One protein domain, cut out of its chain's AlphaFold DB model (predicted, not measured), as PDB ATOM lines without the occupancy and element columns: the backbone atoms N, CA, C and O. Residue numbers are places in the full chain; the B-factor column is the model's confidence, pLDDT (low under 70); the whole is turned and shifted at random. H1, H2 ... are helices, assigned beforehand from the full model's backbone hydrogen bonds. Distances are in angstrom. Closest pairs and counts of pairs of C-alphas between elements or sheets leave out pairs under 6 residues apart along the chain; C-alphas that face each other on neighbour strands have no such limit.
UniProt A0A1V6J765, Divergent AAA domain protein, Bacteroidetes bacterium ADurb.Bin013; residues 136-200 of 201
ATOM      1  N   LYS A 136     -34.498 -85.090  55.618       93.81
ATOM      2  CA  LYS A 136     -34.249 -86.126  56.633       93.81
ATOM      3  C   LYS A 136     -34.381 -87.539  56.075       93.81
ATOM      4  O   LYS A 136     -33.590 -88.397  56.448       93.81
ATOM      5  N   MET A 137     -35.383 -87.793  55.233       92.75
ATOM      6  CA  MET A 137     -35.609 -89.116  54.643       92.75
ATOM      7  C   MET A 137     -34.541 -89.461  53.609       92.75
ATOM      8  O   MET A 137     -33.977 -90.546  53.672       92.75
ATOM      9  N   THR A 138     -34.212 -88.516  52.727       90.88
ATOM     10  CA  THR A 138     -33.226 -88.702  51.648       90.88
ATOM     11  C   THR A 138     -31.828 -89.027  52.184       90.88
ATOM     12  O   THR A 138     -31.080 -89.766  51.556       90.88
ATOM     13  N   HIS A 139     -31.474 -88.493  53.356       89.50
ATOM     14  CA  HIS A 139     -30.157 -88.684  53.980       89.50
ATOM     15  C   HIS A 139     -30.203 -89.628  55.191       89.50
ATOM     16  O   HIS A 139     -29.246 -89.708  55.964       89.50
ATOM     17  N   SER A 140     -31.314 -90.347  55.391       86.94
ATOM     18  CA  SER A 140     -31.388 -91.370  56.427       86.94
ATOM     19  C   SER A 140     -30.686 -92.639  55.963       86.94
ATOM     20  O   SER A 140     -30.937 -93.128  54.868       86.94
ATOM     21  N   ALA A 141     -29.876 -93.241  56.833       79.38
ATOM     22  CA  ALA A 141     -29.373 -94.597  56.610       79.38
ATOM     23  C   ALA A 141     -30.473 -95.669  56.759       79.38
ATOM     24  O   ALA A 141     -30.251 -96.833  56.435       79.38
ATOM     25  N   ARG A 142     -31.646 -95.305  57.300       81.25
ATOM     26  CA  ARG A 142     -32.763 -96.239  57.461       81.25
ATOM     27  C   ARG A 142     -33.432 -96.468  56.108       81.25
ATOM     28  O   ARG A 142     -33.769 -95.481  55.454       81.25
ATOM     29  N   PRO A 143     -33.703 -97.729  55.728       77.00
ATOM     30  CA  PRO A 143     -34.499 -98.021  54.549       77.00
ATOM     31  C   PRO A 143     -35.827 -97.270  54.589       77.00
ATOM     32  O   PRO A 143     -36.512 -97.230  55.619       77.00
ATOM     33  N   LEU A 144     -36.190 -96.670  53.459       79.19
ATOM     34  CA  LEU A 144     -37.490 -96.044  53.311       79.19
ATOM     35  C   LEU A 144     -38.550 -97.147  53.223       79.19
ATOM     36  O   LEU A 144     -38.739 -97.766  52.181       79.19
ATOM     37  N   HIS A 145     -39.242 -97.403  54.330       74.75
ATOM     38  CA  HIS A 145     -40.418 -98.264  54.326       74.75
ATOM     39  C   HIS A 145     -41.635 -97.460  53.882       74.75
ATOM     40  O   HIS A 145     -42.059 -96.530  54.572       74.75
ATOM     41  N   PHE A 146     -42.196 -97.839  52.739       71.12
ATOM     42  CA  PHE A 146     -43.447 -97.293  52.237       71.12
ATOM     43  C   PHE A 146     -44.556 -98.335  52.404       71.12
ATOM     44  O   PHE A 146     -44.489 -99.423  51.834       71.12
ATOM     45  N   THR A 147     -45.572 -98.008  53.200       77.06
ATOM     46  CA  THR A 147     -46.765 -98.846  53.353       77.06
ATOM     47  C   THR A 147     -47.803 -98.395  52.337       77.06
ATOM     48  O   THR A 147     -48.136 -97.218  52.293       77.06
ATOM     49  N   LEU A 148     -48.355 -99.312  51.543       81.50
ATOM     50  CA  LEU A 148     -49.428 -98.997  50.596       81.50
ATOM     51  C   LEU A 148     -50.787 -99.463  51.134       81.50
ATOM     52  O   LEU A 148     -51.369-100.438  50.653       81.50
ATOM     53  N   ASP A 149     -51.287 -98.766  52.153       89.38
ATOM     54  CA  ASP A 149     -52.649 -98.961  52.662       89.38
ATOM     55  C   ASP A 149     -53.692 -98.143  51.866       89.38
ATOM     56  O   ASP A 149     -53.380 -97.449  50.893       89.38
ATOM     57  N   ASN A 150     -54.958 -98.207  52.288       92.06
ATOM     58  CA  ASN A 150     -56.050 -97.484  51.632       92.06
ATOM     59  C   ASN A 150     -55.875 -95.953  51.644       92.06
ATOM     60  O   ASN A 150     -56.285 -95.303  50.685       92.06
ATOM     61  N   LYS A 151     -55.265 -95.366  52.684       92.12
ATOM     62  CA  LYS A 151     -54.995 -93.918  52.738       92.12
ATOM     63  C   LYS A 151     -53.898 -93.539  51.743       92.12
ATOM     64  O   LYS A 151     -54.053 -92.570  51.007       92.12
ATOM     65  N   HIS A 152     -52.831 -94.335  51.657       90.50
ATOM     66  CA  HIS A 152     -51.737 -94.101  50.708       90.50
ATOM     67  C   HIS A 152     -52.206 -94.238  49.254       90.50
ATOM     68  O   HIS A 152     -51.847 -93.413  48.417       90.50
ATOM     69  N   ARG A 153     -53.070 -95.219  48.950       90.38
ATOM     70  CA  ARG A 153     -53.693 -95.340  47.619       90.38
ATOM     71  C   ARG A 153     -54.536 -94.120  47.263       90.38
ATOM     72  O   ARG A 153     -54.439 -93.636  46.142       90.38
ATOM     73  N   ARG A 154     -55.321 -93.597  48.212       91.88
ATOM     74  CA  ARG A 154     -56.083 -92.357  48.006       91.88
ATOM     75  C   ARG A 154     -55.171 -91.165  47.767       91.88
ATOM     76  O   ARG A 154     -55.432 -90.407  46.848       91.88
ATOM     77  N   LEU A 155     -54.094 -91.017  48.542       92.00
ATOM     78  CA  LEU A 155     -53.119 -89.947  48.324       92.00
ATOM     79  C   LEU A 155     -52.544 -89.999  46.899       92.00
ATOM     80  O   LEU A 155     -52.550 -88.985  46.212       92.00
ATOM     81  N   LEU A 156     -52.115 -91.176  46.437       89.88
ATOM     82  CA  LEU A 156     -51.622 -91.361  45.066       89.88
ATOM     83  C   LEU A 156     -52.695 -91.049  44.012       89.88
ATOM     84  O   LEU A 156     -52.396 -90.420  43.004       89.88
ATOM     85  N   GLN A 157     -53.948 -91.442  44.255       89.69
ATOM     86  CA  GLN A 157     -55.065 -91.125  43.364       89.69
ATOM     87  C   GLN A 157     -55.335 -89.615  43.280       89.69
ATOM     88  O   GLN A 157     -55.631 -89.119  42.198       89.69
ATOM     89  N   VAL A 158     -55.240 -88.900  44.405       89.31
ATOM     90  CA  VAL A 158     -55.440 -87.444  44.476       89.31
ATOM     91  C   VAL A 158     -54.311 -86.697  43.776       89.31
ATOM     92  O   VAL A 158     -54.574 -85.714  43.094       89.31
ATOM     93  N   LEU A 159     -53.071 -87.166  43.927       88.19
ATOM     94  CA  LEU A 159     -51.929 -86.636  43.183       88.19
ATOM     95  C   LEU A 159     -52.144 -86.846  41.667       88.19
ATOM     96  O   LEU A 159     -51.926 -85.943  40.868       88.19
ATOM     97  N   GLY A 160     -52.719 -87.980  41.261       80.62
ATOM     98  CA  GLY A 160     -53.078 -88.238  39.866       80.62
ATOM     99  C   GLY A 160     -51.874 -88.679  39.028       80.62
ATOM    100  O   GLY A 160     -50.936 -89.279  39.545       80.62
ATOM    101  N   THR A 161     -51.908 -88.436  37.712       67.56
ATOM    102  CA  THR A 161     -50.854 -88.873  36.769       67.56
ATOM    103  C   THR A 161     -49.707 -87.875  36.610       67.56
ATOM    104  O   THR A 161     -48.748 -88.163  35.894       67.56
ATOM    105  N   GLN A 162     -49.776 -86.707  37.256       73.06
ATOM    106  CA  GLN A 162     -48.674 -85.753  37.244       73.06
ATOM    107  C   GLN A 162     -47.505 -86.275  38.079       73.06
ATOM    108  O   GLN A 162     -47.670 -86.750  39.202       73.06
ATOM    109  N   THR A 163     -46.305 -86.156  37.525       68.19
ATOM    110  CA  THR A 163     -45.053 -86.547  38.186       68.19
ATOM    111  C   THR A 163     -44.248 -85.347  38.676       68.19
ATOM    112  O   THR A 163     -43.302 -85.533  39.440       68.19
ATOM    113  N   GLU A 164     -44.624 -84.130  38.269       73.00
ATOM    114  CA  GLU A 164     -43.943 -82.881  38.610       73.00
ATOM    115  C   GLU A 164     -44.935 -81.855  39.168       73.00
ATOM    116  O   GLU A 164     -45.949 -81.547  38.538       73.00
ATOM    117  N   TYR A 165     -44.632 -81.327  40.357       79.81
ATOM    118  CA  TYR A 165     -45.480 -80.374  41.075       79.81
ATOM    119  C   TYR A 165     -44.681 -79.137  41.478       79.81
ATOM    120  O   TYR A 165     -43.541 -79.250  41.934       79.81
ATOM    121  N   LYS A 166     -45.313 -77.962  41.366       76.75
ATOM    122  CA  LYS A 166     -44.745 -76.696  41.856       76.75
ATOM    123  C   LYS A 166     -44.834 -76.566  43.366       76.75
ATOM    124  O   LYS A 166     -43.855 -76.241  44.025       76.75
ATOM    125  N   GLU A 167     -46.013 -76.828  43.909       82.75
ATOM    126  CA  GLU A 167     -46.281 -76.758  45.336       82.75
ATOM    127  C   GLU A 167     -47.404 -77.734  45.682       82.75
ATOM    128  O   GLU A 167     -48.201 -78.113  44.821       82.75
ATOM    129  N   PHE A 168     -47.452 -78.158  46.942       87.88
ATOM    130  CA  PHE A 168     -48.468 -79.074  47.438       87.88
ATOM    131  C   PHE A 168     -49.348 -78.382  48.472       87.88
ATOM    132  O   PHE A 168     -48.854 -77.960  49.521       87.88
ATOM    133  N   ASP A 169     -50.659 -78.364  48.235       90.75
ATOM    134  CA  ASP A 169     -51.620 -78.027  49.280       90.75
ATOM    135  C   ASP A 169     -51.776 -79.222  50.229       90.75
ATOM    136  O   ASP A 169     -52.556 -80.154  50.018       90.75
ATOM    137  N   ILE A 170     -50.996 -79.202  51.308       93.12
ATOM    138  CA  ILE A 170     -51.019 -80.265  52.312       93.12
ATOM    139  C   ILE A 170     -52.388 -80.372  52.990       93.12
ATOM    140  O   ILE A 170     -52.770 -81.476  53.385       93.12
ATOM    141  N   ALA A 171     -53.125 -79.271  53.157       92.50
ATOM    142  CA  ALA A 171     -54.430 -79.302  53.812       92.50
ATOM    143  C   ALA A 171     -55.448 -80.036  52.932       92.50
ATOM    144  O   ALA A 171     -56.144 -80.936  53.417       92.50
ATOM    145  N   GLU A 172     -55.472 -79.725  51.638       91.69
ATOM    146  CA  GLU A 172     -56.315 -80.418  50.670       91.69
ATOM    147  C   GLU A 172     -55.919 -81.892  50.512       91.69
ATOM    148  O   GLU A 172     -56.779 -82.770  50.643       91.69
ATOM    149  N   LEU A 173     -54.628 -82.190  50.334       92.88
ATOM    150  CA  LEU A 173     -54.135 -83.568  50.217       92.88
ATOM    151  C   LEU A 173     -54.479 -84.403  51.454       92.88
ATOM    152  O   LEU A 173     -54.929 -85.544  51.327       92.88
ATOM    153  N   SER A 174     -54.330 -83.834  52.653       94.75
ATOM    154  CA  SER A 174     -54.700 -84.495  53.912       94.75
ATOM    155  C   SER A 174     -56.200 -84.796  53.954       94.75
ATOM    156  O   SER A 174     -56.602 -85.924  54.253       94.75
ATOM    157  N   ARG A 175     -57.034 -83.810  53.591       93.88
ATOM    158  CA  ARG A 175     -58.498 -83.939  53.561       93.88
ATOM    159  C   ARG A 175     -58.953 -85.014  52.575       93.88
ATOM    160  O   ARG A 175     -59.782 -85.840  52.937       93.88
ATOM    161  N   LEU A 176     -58.419 -85.023  51.356       92.94
ATOM    162  CA  LEU A 176     -58.834 -85.957  50.304       92.94
ATOM    163  C   LEU A 176     -58.312 -87.386  50.532       92.94
ATOM    164  O   LEU A 176     -58.992 -88.355  50.196       92.94
ATOM    165  N   SER A 177     -57.139 -87.542  51.151       93.06
ATOM    166  CA  SER A 177     -56.565 -88.861  51.464       93.06
ATOM    167  C   SER A 177     -57.052 -89.465  52.791       93.06
ATOM    168  O   SER A 177     -56.753 -90.626  53.085       93.06
ATOM    169  N   LEU A 178     -57.836 -88.716  53.579       94.19
ATOM    170  CA  LEU A 178     -58.201 -89.042  54.967       94.19
ATOM    171  C   LEU A 178     -56.970 -89.286  55.859       94.19
ATOM    172  O   LEU A 178     -56.950 -90.185  56.709       94.19
ATOM    173  N   MET A 179     -55.926 -88.492  55.635       94.69
ATOM    174  CA  MET A 179     -54.714 -88.475  56.441       94.69
ATOM    175  C   MET A 179     -54.731 -87.276  57.381       94.69
ATOM    176  O   MET A 179     -55.208 -86.192  57.051       94.69
ATOM    177  N   THR A 180     -54.143 -87.440  58.559       95.69
ATOM    178  CA  THR A 180     -53.703 -86.284  59.341       95.69
ATOM    179  C   THR A 180     -52.610 -85.543  58.573       95.69
ATOM    180  O   THR A 180     -51.862 -86.139  57.794       95.69
ATOM    181  N   ARG A 181     -52.432 -84.252  58.862       95.06
ATOM    182  CA  ARG A 181     -51.370 -83.442  58.248       95.06
ATOM    183  C   ARG A 181     -49.985 -84.094  58.355       95.06
ATOM    184  O   ARG A 181     -49.214 -84.093  57.401       95.06
ATOM    185  N   LYS A 182     -49.684 -84.693  59.511       94.50
ATOM    186  CA  LYS A 182     -48.409 -85.373  59.775       94.50
ATOM    187  C   LYS A 182     -48.252 -86.661  58.961       94.50
ATOM    188  O   LYS A 182     -47.166 -86.914  58.446       94.50
ATOM    189  N   GLU A 183     -49.310 -87.467  58.847       93.56
ATOM    190  CA  GLU A 183     -49.324 -88.657  57.982       93.56
ATOM    191  C   GLU A 183     -49.116 -88.259  56.515       93.56
ATOM    192  O   GLU A 183     -48.248 -88.827  55.857       93.56
ATOM    193  N   CYS A 184     -49.836 -87.237  56.041       94.19
ATOM    194  CA  CYS A 184     -49.746 -86.749  54.666       94.19
ATOM    195  C   CYS A 184     -48.339 -86.242  54.329       94.19
ATOM    196  O   CYS A 184     -47.765 -86.659  53.327       94.19
ATOM    197  N   ILE A 185     -47.741 -85.401  55.186       94.81
ATOM    198  CA  ILE A 185     -46.363 -84.919  54.996       94.81
ATOM    199  C   ILE A 185     -45.383 -86.083  54.954       94.81
ATOM    200  O   ILE A 185     -44.495 -86.104  54.110       94.81
ATOM    201  N   ARG A 186     -45.527 -87.061  55.855       93.50
ATOM    202  CA  ARG A 186     -44.622 -88.210  55.906       93.50
ATOM    203  C   ARG A 186     -44.734 -89.070  54.645       93.50
ATOM    204  O   ARG A 186     -43.706 -89.470  54.110       93.50
ATOM    205  N   ALA A 187     -45.953 -89.342  54.184       92.38
ATOM    206  CA  ALA A 187     -46.193 -90.125  52.977       92.38
ATOM    207  C   ALA A 187     -45.668 -89.399  51.731       92.38
ATOM    208  O   ALA A 187     -44.898 -89.975  50.967       92.38
ATOM    209  N   LEU A 188     -46.004 -88.115  51.580       92.50
ATOM    210  CA  LEU A 188     -45.551 -87.285  50.467       92.50
ATOM    211  C   LEU A 188     -44.026 -87.122  50.456       92.50
ATOM    212  O   LEU A 188     -43.397 -87.286  49.415       92.50
ATOM    213  N   ALA A 189     -43.413 -86.874  51.616       93.12
ATOM    214  CA  ALA A 189     -41.962 -86.799  51.731       93.12
ATOM    215  C   ALA A 189     -41.284 -88.113  51.332       93.12
ATOM    216  O   ALA A 189     -40.229 -88.079  50.705       93.12
ATOM    217  N   GLY A 190     -41.895 -89.255  51.664       91.62
ATOM    218  CA  GLY A 190     -41.419 -90.566  51.236       91.62
ATOM    219  C   GLY A 190     -41.443 -90.716  49.717       91.62
ATOM    220  O   GLY A 190     -40.433 -91.107  49.145       91.62
ATOM    221  N   LEU A 191     -42.547 -90.335  49.067       90.25
ATOM    222  CA  LEU A 191     -42.685 -90.381  47.603       90.25
ATOM    223  C   LEU A 191     -41.681 -89.471  46.881       90.25
ATOM    224  O   LEU A 191     -41.168 -89.828  45.821       90.25
ATOM    225  N   ILE A 192     -41.389 -88.300  47.450       91.31
ATOM    226  CA  ILE A 192     -40.379 -87.386  46.907       91.31
ATOM    227  C   ILE A 192     -38.973 -87.958  47.128       91.31
ATOM    228  O   ILE A 192     -38.163 -87.997  46.205       91.31
ATOM    229  N   ALA A 193     -38.680 -88.445  48.336       90.56
ATOM    230  CA  ALA A 193     -37.374 -89.003  48.680       90.56
ATOM    231  C   ALA A 193     -37.050 -90.297  47.910       90.56
ATOM    232  O   ALA A 193     -35.881 -90.554  47.632       90.56
ATOM    233  N   SER A 194     -38.057 -91.097  47.534       87.94
ATOM    234  CA  SER A 194     -37.889 -92.270  46.664       87.94
ATOM    235  C   SER A 194     -37.717 -91.920  45.185       87.94
ATOM    236  O   SER A 194     -37.413 -92.806  44.389       87.94
ATOM    237  N   GLY A 195     -37.938 -90.660  44.799       86.69
ATOM    238  CA  GLY A 195     -37.948 -90.227  43.402       86.69
ATOM    239  C   GLY A 195     -39.208 -90.628  42.630       86.69
ATOM    240  O   GLY A 195     -39.226 -90.508  41.408       86.69
ATOM    241  N   THR A 196     -40.261 -91.092  43.312       86.12
ATOM    242  CA  THR A 196     -41.558 -91.404  42.685       86.12
ATOM    243  C   THR A 196     -42.263 -90.136  42.210       86.12
ATOM    244  O   THR A 196     -42.952 -90.161  41.194       86.12
ATOM    245  N   ILE A 197     -42.083 -89.030  42.937       86.81
ATOM    246  CA  ILE A 197     -42.614 -87.709  42.594       86.81
ATOM    247  C   ILE A 197     -41.480 -86.694  42.641       86.81
ATOM    248  O   ILE A 197     -40.613 -86.762  43.514       86.81
ATOM    249  N   GLN A 198     -41.500 -85.734  41.723       81.06
ATOM    250  CA  GLN A 198     -40.544 -84.639  41.684       81.06
ATOM    251  C   GLN A 198     -41.230 -83.312  42.007       81.06
ATOM    252  O   GLN A 198     -42.377 -83.059  41.635       81.06
ATOM    253  N   THR A 199     -40.508 -82.455  42.718       76.88
ATOM    254  CA  THR A 199     -40.860 -81.045  42.882       76.88
ATOM    255  C   THR A 199     -40.014 -80.232  41.924       76.88
ATOM    256  O   THR A 199     -38.792 -80.419  41.906       76.88
ATOM    257  N   SER A 200     -40.625 -79.319  41.176       66.06
ATOM    258  CA  SER A 200     -39.855 -78.341  40.408       66.06
ATOM    259  C   SER A 200     -39.024 -77.500  41.387       66.06
ATOM    260  O   SER A 200     -39.579 -76.979  42.359       66.06
TER     261      SER A 200
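Overview. This is residues 136 to 200 of the 201 residues of the protein "Divergent AAA domain protein" of Bacteroidetes bacterium ADurb.Bin013 (UniProt A0A1V6J765). Three helices meet in a corner: the last residues of H2 come up to the middle of H1, and H3, the longest helix, sets out from beside H2 at about a right angle to it and leads away toward the opposite end of the domain. From that opposite end a stretch with no named element, residues 136 to 149, comes back past H3 to the beginning of H1, while residues 198 to 199, near the end of the printed part, pair briefly with residues 164 to 165 of the loop between H1 and H2. The printed part has 65 residues, with H1, H2 and H3 in that order along the chain and no named strand. The class is all helix, although 31 of the 65 residues, under half, are in named elements. The whole is compact, with a radius of gyration of the C-alphas of 11.3 A, and spans 31 by 25 by 18 A along its three main axes.

Arrangement. The printed part begins with residues 136 to 149, which hold no named element and whose C-alphas lie 10 to 20 A from the mean of all C-alphas. H1, residues 150 to 159, follows. It touches H2, residues 170 to 177, with 12 pairs of C-alphas within 8 A. The closest C-alphas of H1 and H2 are those of Leu 155 and Ser 177, 4.8 A apart, and the two centres are 9.9 A apart. Their lines stand at a steep tilt of 56 degrees, and they run opposite ways. H3, residues 181 to 193, touches H2 with residues 181 to 185 alone. The closest C-alphas of H2 and H3 are those of Ser 174 and Cys 184, 5.5 A apart, and the lines of these two helices are about perpendicular, at 86 degrees. H1 and H3 are close but not clearly touching, with 2 pairs of C-alphas within 8 A. The closest C-alphas of H1 and H3 are those of His 152 and Ala 187, 7.2 A apart. H1 and H3 run the same way at a steep tilt of 66 degrees. In H1, H2 and H3 each O i to N i+4 pair of the backbone is within hydrogen-bond range. Beyond the helices, residues 164 to 165 pair with residues 198 to 199, parallel, in stretches too short to be named as strands.

Along the chain. The first printed C-alpha, that of Lys 136, stands at (-34.249, -86.126, 56.633). H1 has 10 residues, Asn 150 to Leu 159; it begins at C-alpha 150, at (-56.050, -97.484, 51.632), and measures 14.4 A from first to last C-alpha. H2 has 8 residues, Ile 170 to Ser 177, and ends at C-alpha 177, at (-56.565, -88.861, 51.464). H3 has 13 residues, Arg 181 to Ala 193; it measures 17.8 A from first to last C-alpha and ends at C-alpha 193, at (-37.374, -89.003, 48.680).

Size, cuts and confidence. The two C-alphas farthest apart in the domain are those of Ala 141 and Leu 176, 31.3 A from each other. The C-alphas of Lys 136 and Ser 200, the first and last printed, are 18.8 A apart. The printed part has no cut. The link from H1 to H2, with 10 residues between them, is short, and the link from H2 to H3, with 3 residues, is tight. The mean pLDDT of the printed part is 87.1, and the model's confidence is low, under 70, at residues 161, 163 and 200.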